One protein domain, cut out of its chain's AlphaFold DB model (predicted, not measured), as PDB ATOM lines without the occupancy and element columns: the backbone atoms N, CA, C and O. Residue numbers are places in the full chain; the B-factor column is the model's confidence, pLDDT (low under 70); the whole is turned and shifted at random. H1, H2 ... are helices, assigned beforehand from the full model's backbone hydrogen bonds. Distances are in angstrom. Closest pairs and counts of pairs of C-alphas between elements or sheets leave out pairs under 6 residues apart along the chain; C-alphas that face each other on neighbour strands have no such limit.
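What this domain is: This is residues 490 to 556 of the 556 residues of an uncharacterized protein of Phaeosphaeria nodorum (strain SN15 / ATCC MYA-4574 / FGSC 10173) (UniProt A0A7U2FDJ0). This domain has little regular structure: the longest helix, H2, stands in the middle, with H1 and the loop of residues 490 to 508 towards one end of the longest axis, and short H3 and the last residues towards the other. The 67 printed residues include three named helices, in the order H1, H2, H3, and no named strand; the class is all helix, with 25 residues in named elements. The whole is compact, with a radius of gyration of the C-alphas of 11.3 A and spans of 32 by 24 by 20 A.

Where its parts are: H2, residues 526 to 538, is 18.3 A long, from C-alpha 526 at (91.843, 159.501, 175.230). H1, residues 509 to 516, is 10.5 A long, from C-alpha 509 at (79.555, 170.189, 186.482). H3 is residues 547 to 550, 5.4 A.

How they stand to each other: H2 and H1 are near each other, their closest C-alphas 8.0 A apart. H2 and H3 are close but not clearly touching, closest at the C-alphas of Gln 529 and Leu 550, 7.4 A. H1 and H3 are apart. In H1 and H2 every O i to N i+4 pair is within hydrogen-bond range; H3 is too short for one.

The domain as a whole: The C-alphas of Glu 506 and Ala 556, the farthest apart, are 33.6 A apart. The printed part has no cut, and both links between helices are short. Residues 552 to 556 have pLDDT under 70.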
ATOM      1  N   GLU A 490      91.851 163.637 189.988       90.88
ATOM      2  CA  GLU A 490      91.879 165.000 190.534       90.88
ATOM      3  C   GLU A 490      93.125 165.790 190.122       90.88
ATOM      4  O   GLU A 490      93.102 167.018 190.098       90.88
ATOM      5  N   LYS A 491      94.220 165.093 189.791       92.50
ATOM      6  CA  LYS A 491      95.459 165.720 189.318       92.50
ATOM      7  C   LYS A 491      95.413 166.024 187.824       92.50
ATOM      8  O   LYS A 491      96.247 166.797 187.352       92.50
ATOM      9  N   TYR A 492      94.457 165.444 187.093       95.06
ATOM     10  CA  TYR A 492      94.250 165.778 185.693       95.06
ATOM     11  C   TYR A 492      93.778 167.229 185.586       95.06
ATOM     12  O   TYR A 492      92.751 167.619 186.149       95.06
ATOM     13  N   ARG A 493      94.549 168.031 184.855       95.12
ATOM     14  CA  ARG A 493      94.203 169.406 184.509       95.12
ATOM     15  C   ARG A 493      93.759 169.435 183.057       95.12
ATOM     16  O   ARG A 493      94.405 168.832 182.203       95.12
ATOM     17  N   MET A 494      92.668 170.140 182.780       94.69
ATOM     18  CA  MET A 494      92.200 170.315 181.413       94.69
ATOM     19  C   MET A 494      93.268 171.020 180.583       94.69
ATOM     20  O   MET A 494      93.852 172.011 181.009       94.69
ATOM     21  N   ASP A 495      93.492 170.526 179.380       91.44
ATOM     22  CA  ASP A 495      94.464 171.050 178.426       91.44
ATOM     23  C   ASP A 495      93.793 171.781 177.248       91.44
ATOM     24  O   ASP A 495      94.394 171.995 176.198       91.44
ATOM     25  N   TYR A 496      92.499 172.102 177.366       90.38
ATOM     26  CA  TYR A 496      91.779 172.882 176.362       90.38
ATOM     27  C   TYR A 496      90.462 173.461 176.874       90.38
ATOM     28  O   TYR A 496      89.845 172.990 177.833       90.38
ATOM     29  N   GLY A 497      89.962 174.423 176.098       92.56
ATOM     30  CA  GLY A 497      88.637 175.000 176.263       92.56
ATOM     31  C   GLY A 497      88.612 176.109 177.307       92.56
ATOM     32  O   GLY A 497      89.642 176.639 177.705       92.56
ATOM     33  N   LYS A 498      87.409 176.488 177.748       94.94
ATOM     34  CA  LYS A 498      87.219 177.629 178.664       94.94
ATOM     35  C   LYS A 498      87.857 177.413 180.045       94.94
ATOM     36  O   LYS A 498      88.103 178.376 180.761       94.94
ATOM     37  N   HIS A 499      88.094 176.158 180.411       96.25
ATOM     38  CA  HIS A 499      88.590 175.750 181.721       96.25
ATOM     39  C   HIS A 499      89.991 175.135 181.643       96.25
ATOM     40  O   HIS A 499      90.344 174.301 182.469       96.25
ATOM     41  N   GLU A 500      90.786 175.522 180.643       94.31
ATOM     42  CA  GLU A 500      92.182 175.105 180.532       94.31
ATOM     43  C   GLU A 500      92.965 175.422 181.819       94.31
ATOM     44  O   GLU A 500      92.797 176.472 182.443       94.31
ATOM     45  N   GLY A 501      93.784 174.468 182.252       94.06
ATOM     46  CA  GLY A 501      94.545 174.504 183.492       94.06
ATOM     47  C   GLY A 501      93.756 174.114 184.744       94.06
ATOM     48  O   GLY A 501      94.392 173.800 185.749       94.06
ATOM     49  N   MET A 502      92.420 174.084 184.717       96.75
ATOM     50  CA  MET A 502      91.606 173.700 185.880       96.75
ATOM     51  C   MET A 502      91.572 172.181 186.068       96.75
ATOM     52  O   MET A 502      91.604 171.423 185.095       96.75
ATOM     53  N   THR A 503      91.491 171.726 187.316       96.50
ATOM     54  CA  THR A 503      91.286 170.298 187.622       96.50
ATOM     55  C   THR A 503      89.844 169.869 187.343       96.50
ATOM     56  O   THR A 503      88.934 170.695 187.347       96.50
ATOM     57  N   LEU A 504      89.587 168.567 187.165       95.62
ATOM     58  CA  LEU A 504      88.215 168.061 186.961       95.62
ATOM     59  C   LEU A 504      87.244 168.398 188.114       95.62
ATOM     60  O   LEU A 504      86.030 168.403 187.915       95.62
ATOM     61  N   GLN A 505      87.759 168.698 189.309       96.44
ATOM     62  CA  GLN A 505      86.950 169.162 190.440       96.44
ATOM     63  C   GLN A 505      86.596 170.650 190.359       96.44
ATOM     64  O   GLN A 505      85.507 171.043 190.771       96.44
ATOM     65  N   GLU A 506      87.512 171.471 189.842       96.88
ATOM     66  CA  GLU A 506      87.330 172.919 189.675       96.88
ATOM     67  C   GLU A 506      86.411 173.250 188.492       96.88
ATOM     68  O   GLU A 506      85.744 174.288 188.479       96.88
ATOM     69  N   VAL A 507      86.361 172.370 187.491       97.12
ATOM     70  CA  VAL A 507      85.521 172.545 186.306       97.12
ATOM     71  C   VAL A 507      84.034 172.441 186.687       97.12
ATOM     72  O   VAL A 507      83.616 171.449 187.295       97.12
ATOM     73  N   PRO A 508      83.187 173.414 186.291       97.56
ATOM     74  CA  PRO A 508      81.751 173.354 186.539       97.56
ATOM     75  C   PRO A 508      81.118 172.060 186.017       97.56
ATOM     76  O   PRO A 508      81.385 171.629 184.894       97.56
ATOM     77  N   LYS A 509      80.217 171.467 186.810       95.75
ATOM     78  CA  LYS A 509      79.555 170.189 186.482       95.75
ATOM     79  C   LYS A 509      78.846 170.228 185.126       95.75
ATOM     80  O   LYS A 509      78.922 169.257 184.382       95.75
ATOM     81  N   ASP A 510      78.235 171.359 184.786       96.12
ATOM     82  CA  ASP A 510      77.539 171.544 183.509       96.12
ATOM     83  C   ASP A 510      78.498 171.449 182.318       96.12
ATOM     84  O   ASP A 510      78.158 170.877 181.286       96.12
ATOM     85  N   TYR A 511      79.731 171.943 182.469       95.62
ATOM     86  CA  TYR A 511      80.748 171.825 181.431       95.62
ATOM     87  C   TYR A 511      81.219 170.376 181.272       95.62
ATOM     88  O   TYR A 511      81.359 169.904 180.146       95.62
ATOM     89  N   LEU A 512      81.382 169.639 182.377       95.62
ATOM     90  CA  LEU A 512      81.698 168.206 182.330       95.62
ATOM     91  C   LEU A 512      80.594 167.412 181.612       95.62
ATOM     92  O   LEU A 512      80.905 166.608 180.742       95.62
ATOM     93  N   LEU A 513      79.314 167.708 181.869       94.00
ATOM     94  CA  LEU A 513      78.187 167.079 181.159       94.00
ATOM     95  C   LEU A 513      78.195 167.372 179.648       94.00
ATOM     96  O   LEU A 513      77.819 166.512 178.840       94.00
ATOM     97  N   VAL A 514      78.618 168.576 179.245       93.81
ATOM     98  CA  VAL A 514      78.799 168.937 177.828       93.81
ATOM     99  C   VAL A 514      79.954 168.148 177.208       93.81
ATOM    100  O   VAL A 514      79.812 167.661 176.085       93.81
ATOM    101  N   LEU A 515      81.064 167.972 177.932       93.88
ATOM    102  CA  LEU A 515      82.186 167.139 177.487       93.88
ATOM    103  C   LEU A 515      81.773 165.671 177.322       93.88
ATOM    104  O   LEU A 515      82.032 165.095 176.268       93.88
ATOM    105  N   GLU A 516      81.057 165.102 178.299       93.19
ATOM    106  CA  GLU A 516      80.521 163.731 178.243       93.19
ATOM    107  C   GLU A 516      79.579 163.515 177.062       93.19
ATOM    108  O   GLU A 516      79.550 162.441 176.468       93.19
ATOM    109  N   SER A 517      78.791 164.533 176.717       90.88
ATOM    110  CA  SER A 517      77.846 164.463 175.598       90.88
ATOM    111  C   SER A 517      78.538 164.555 174.230       90.88
ATOM    112  O   SER A 517      77.889 164.350 173.209       90.88
ATOM    113  N   GLY A 518      79.852 164.802 174.211       74.19
ATOM    114  CA  GLY A 518      80.735 164.451 173.106       74.19
ATOM    115  C   GLY A 518      80.567 165.290 171.842       74.19
ATOM    116  O   GLY A 518      80.010 164.840 170.845       74.19
ATOM    117  N   GLY A 519      81.182 166.473 171.818       74.81
ATOM    118  CA  GLY A 519      81.608 167.079 170.552       74.81
ATOM    119  C   GLY A 519      82.811 166.328 169.957       74.81
ATOM    120  O   GLY A 519      83.625 165.763 170.688       74.81
ATOM    121  N   SER A 520      82.996 166.379 168.636       72.94
ATOM    122  CA  SER A 520      84.088 165.696 167.904       72.94
ATOM    123  C   SER A 520      85.510 165.998 168.407       72.94
ATOM    124  O   SER A 520      86.435 165.227 168.156       72.94
ATOM    125  N   ARG A 521      85.710 167.101 169.141       79.75
ATOM    126  CA  ARG A 521      87.006 167.462 169.741       79.75
ATOM    127  C   ARG A 521      87.353 166.628 170.978       79.75
ATOM    128  O   ARG A 521      88.528 166.370 171.202       79.75
ATOM    129  N   PHE A 522      86.352 166.195 171.744       83.94
ATOM    130  CA  PHE A 522      86.537 165.368 172.943       83.94
ATOM    131  C   PHE A 522      86.960 163.937 172.580       83.94
ATOM    132  O   PHE A 522      87.798 163.341 173.250       83.94
ATOM    133  N   GLN A 523      86.464 163.422 171.449       81.19
ATOM    134  CA  GLN A 523      86.764 162.064 170.977       81.19
ATOM    135  C   GLN A 523      88.254 161.812 170.709       81.19
ATOM    136  O   GLN A 523      88.697 160.673 170.789       81.19
ATOM    137  N   LYS A 524      89.035 162.860 170.425       85.50
ATOM    138  CA  LYS A 524      90.468 162.741 170.117       85.50
ATOM    139  C   LYS A 524      91.368 162.683 171.352       85.50
ATOM    140  O   LYS A 524      92.557 162.432 171.203       85.50
ATOM    141  N   LYS A 525      90.833 162.951 172.546       89.50
ATOM    142  CA  LYS A 525      91.616 163.034 173.783       89.50
ATOM    143  C   LYS A 525      91.305 161.855 174.697       89.50
ATOM    144  O   LYS A 525      90.443 161.944 175.567       89.50
ATOM    145  N   GLU A 526      92.008 160.750 174.470       89.56
ATOM    146  CA  GLU A 526      91.843 159.501 175.230       89.56
ATOM    147  C   GLU A 526      92.081 159.699 176.731       89.56
ATOM    148  O   GLU A 526      91.264 159.280 177.545       89.56
ATOM    149  N   MET A 527      93.143 160.421 177.089       89.69
ATOM    150  CA  MET A 527      93.520 160.672 178.482       89.69
ATOM    151  C   MET A 527      92.440 161.446 179.241       89.69
ATOM    152  O   MET A 527      92.103 161.093 180.368       89.69
ATOM    153  N   LEU A 528      91.829 162.458 178.608       92.81
ATOM    154  CA  LEU A 528      90.690 163.154 179.203       92.81
ATOM    155  C   LEU A 528      89.488 162.219 179.358       92.81
ATOM    156  O   LEU A 528      88.839 162.251 180.397       92.81
ATOM    157  N   GLN A 529      89.161 161.414 178.343       93.12
ATOM    158  CA  GLN A 529      88.036 160.476 178.424       93.12
ATOM    159  C   GLN A 529      88.191 159.516 179.601       93.12
ATOM    160  O   GLN A 529      87.230 159.282 180.329       93.12
ATOM    161  N   GLN A 530      89.403 159.009 179.806       91.38
ATOM    162  CA  GLN A 530      89.733 158.109 180.907       91.38
ATOM    163  C   GLN A 530      89.701 158.839 182.251       91.38
ATOM    164  O   GLN A 530      89.035 158.385 183.178       91.38
ATOM    165  N   ALA A 531      90.326 160.015 182.355       94.06
ATOM    166  CA  ALA A 531      90.272 160.816 183.578       94.06
ATOM    167  C   ALA A 531      88.820 161.158 183.966       94.06
ATOM    168  O   ALA A 531      88.451 161.066 185.137       94.06
ATOM    169  N   LEU A 532      87.976 161.488 182.983       95.19
ATOM    170  CA  LEU A 532      86.553 161.759 183.180       95.19
ATOM    171  C   LEU A 532      85.776 160.497 183.581       95.19
ATOM    172  O   LEU A 532      84.919 160.569 184.458       95.19
ATOM    173  N   TRP A 533      86.100 159.346 182.985       95.19
ATOM    174  CA  TRP A 533      85.515 158.053 183.339       95.19
ATOM    175  C   TRP A 533      85.738 157.721 184.814       95.19
ATOM    176  O   TRP A 533      84.775 157.472 185.543       95.19
ATOM    177  N   HIS A 534      86.993 157.768 185.267       94.12
ATOM    178  CA  HIS A 534      87.345 157.468 186.656       94.12
ATOM    179  C   HIS A 534      86.829 158.537 187.618       94.12
ATOM    180  O   HIS A 534      86.396 158.225 188.728       94.12
ATOM    181  N   TYR A 535      86.803 159.804 187.197       95.31
ATOM    182  CA  TYR A 535      86.170 160.864 187.976       95.31
ATOM    183  C   TYR A 535      84.675 160.597 188.190       95.31
ATOM    184  O   TYR A 535      84.174 160.722 189.308       95.31
ATOM    185  N   ASN A 536      83.959 160.184 187.146       95.31
ATOM    186  CA  ASN A 536      82.548 159.837 187.239       95.31
ATOM    187  C   ASN A 536      82.314 158.607 188.108       95.31
ATOM    188  O   ASN A 536      81.412 158.634 188.941       95.31
ATOM    189  N   GLU A 537      83.151 157.582 187.986       94.31
ATOM    190  CA  GLU A 537      83.108 156.403 188.849       94.31
ATOM    191  C   GLU A 537      83.291 156.788 190.326       94.31
ATOM    192  O   GLU A 537      82.449 156.463 191.169       94.31
ATOM    193  N   LYS A 538      84.307 157.609 190.625       94.19
ATOM    194  CA  LYS A 538      84.563 158.150 191.969       94.19
ATOM    195  C   LYS A 538      83.389 158.976 192.502       94.19
ATOM    196  O   LYS A 538      83.053 158.893 193.681       94.19
ATOM    197  N   MET A 539      82.739 159.747 191.633       93.69
ATOM    198  CA  MET A 539      81.574 160.574 191.966       93.69
ATOM    199  C   MET A 539      80.237 159.818 191.878       93.69
ATOM    200  O   MET A 539      79.187 160.444 192.047       93.69
ATOM    201  N   ARG A 540      80.251 158.501 191.609       95.25
ATOM    202  CA  ARG A 540      79.065 157.652 191.382       95.25
ATOM    203  C   ARG A 540      78.105 158.196 190.309       95.25
ATOM    204  O   ARG A 540      76.885 158.100 190.440       95.25
ATOM    205  N   ARG A 541      78.653 158.791 189.250       94.44
ATOM    206  CA  ARG A 541      77.925 159.235 188.053       94.44
ATOM    207  C   ARG A 541      77.950 158.151 186.980       94.44
ATOM    208  O   ARG A 541      78.827 157.297 186.952       94.44
ATOM    209  N   SER A 542      76.971 158.195 186.081       94.31
ATOM    210  CA  SER A 542      76.882 157.238 184.978       94.31
ATOM    211  C   SER A 542      77.925 157.524 183.897       94.31
ATOM    212  O   SER A 542      77.997 158.637 183.387       94.31
ATOM    213  N   ASN A 543      78.655 156.487 183.480       94.75
ATOM    214  CA  ASN A 543      79.577 156.521 182.340       94.75
ATOM    215  C   ASN A 543      78.928 156.097 181.010       94.75
ATOM    216  O   ASN A 543      79.624 155.902 180.016       94.75
ATOM    217  N   ALA A 544      77.594 155.992 180.950       93.44
ATOM    218  CA  ALA A 544      76.879 155.497 179.769       93.44
ATOM    219  C   ALA A 544      77.148 156.302 178.481       93.44
ATOM    220  O   ALA A 544      77.052 155.758 177.385       93.44
ATOM    221  N   LYS A 545      77.486 157.594 178.592       91.06
ATOM    222  CA  LYS A 545      77.840 158.430 177.432       91.06
ATOM    223  C   LYS A 545      79.290 158.243 176.974       91.06
ATOM    224  O   LYS A 545      79.572 158.373 175.788       91.06
ATOM    225  N   LEU A 546      80.190 157.908 177.898       90.62
ATOM    226  CA  LEU A 546      81.618 157.710 177.628       90.62
ATOM    227  C   LEU A 546      81.928 156.296 177.124       90.62
ATOM    228  O   LEU A 546      82.890 156.097 176.385       90.62
ATOM    229  N   SER A 547      81.105 155.302 177.470       87.88
ATOM    230  CA  SER A 547      81.319 153.908 177.048       87.88
ATOM    231  C   SER A 547      81.251 153.732 175.536       87.88
ATOM    232  O   SER A 547      82.001 152.931 174.979       87.88
ATOM    233  N   GLY A 548      80.439 154.542 174.855       86.00
ATOM    234  CA  GLY A 548      80.373 154.559 173.396       86.00
ATOM    235  C   GLY A 548      81.648 155.067 172.710       86.00
ATOM    236  O   GLY A 548      81.891 154.701 171.561       86.00
ATOM    237  N   THR A 549      82.467 155.889 173.380       80.81
ATOM    238  CA  THR A 549      83.706 156.433 172.793       80.81
ATOM    239  C   THR A 549      84.919 155.562 173.101       80.81
ATOM    240  O   THR A 549      85.682 155.256 172.186       80.81
ATOM    241  N   LEU A 550      85.058 155.100 174.347       78.69
ATOM    242  CA  LEU A 550      86.189 154.273 174.795       78.69
ATOM    243  C   LEU A 550      86.168 152.853 174.218       78.69
ATOM    244  O   LEU A 550      87.213 152.320 173.852       78.69
ATOM    245  N   GLY A 551      84.985 152.252 174.051       70.19
ATOM    246  CA  GLY A 551      84.862 150.903 173.485       70.19
ATOM    247  C   GLY A 551      85.314 150.784 172.023       70.19
ATOM    248  O   GLY A 551      85.452 149.676 171.515       70.19
ATOM    249  N   ARG A 552      85.549 151.909 171.335       59.94
ATOM    250  CA  ARG A 552      85.943 151.936 169.921       59.94
ATOM    251  C   ARG A 552      87.449 152.073 169.691       59.94
ATOM    252  O   ARG A 552      87.891 151.763 168.591       59.94
ATOM    253  N   SER A 553      88.223 152.536 170.676       55.06
ATOM    254  CA  SER A 553      89.677 152.723 170.531       55.06
ATOM    255  C   SER A 553      90.500 151.509 170.971       55.06
ATOM    256  O   SER A 553      91.624 151.351 170.514       55.06
ATOM    257  N   GLY A 554      89.943 150.614 171.795       47.00
ATOM    258  CA  GLY A 554      90.642 149.424 172.301       47.00
ATOM    259  C   GLY A 554      90.762 148.239 171.331       47.00
ATOM    260  O   GLY A 554      91.266 147.196 171.734       47.00
ATOM    261  N   SER A 555      90.292 148.356 170.082       33.41
ATOM    262  CA  SER A 555      90.336 147.272 169.083       33.41
ATOM    263  C   SER A 555      91.283 147.540 167.903       33.41
ATOM    264  O   SER A 555      91.086 146.943 166.842       33.41
ATOM    265  N   ALA A 556      92.232 148.472 168.038       31.52
ATOM    266  CA  ALA A 556      93.133 148.898 166.963       31.52
ATOM    267  C   ALA A 556      94.593 148.524 167.235       31.52
ATOM    268  O   ALA A 556      95.057 148.760 168.373       31.52
TER     269      ALA A 556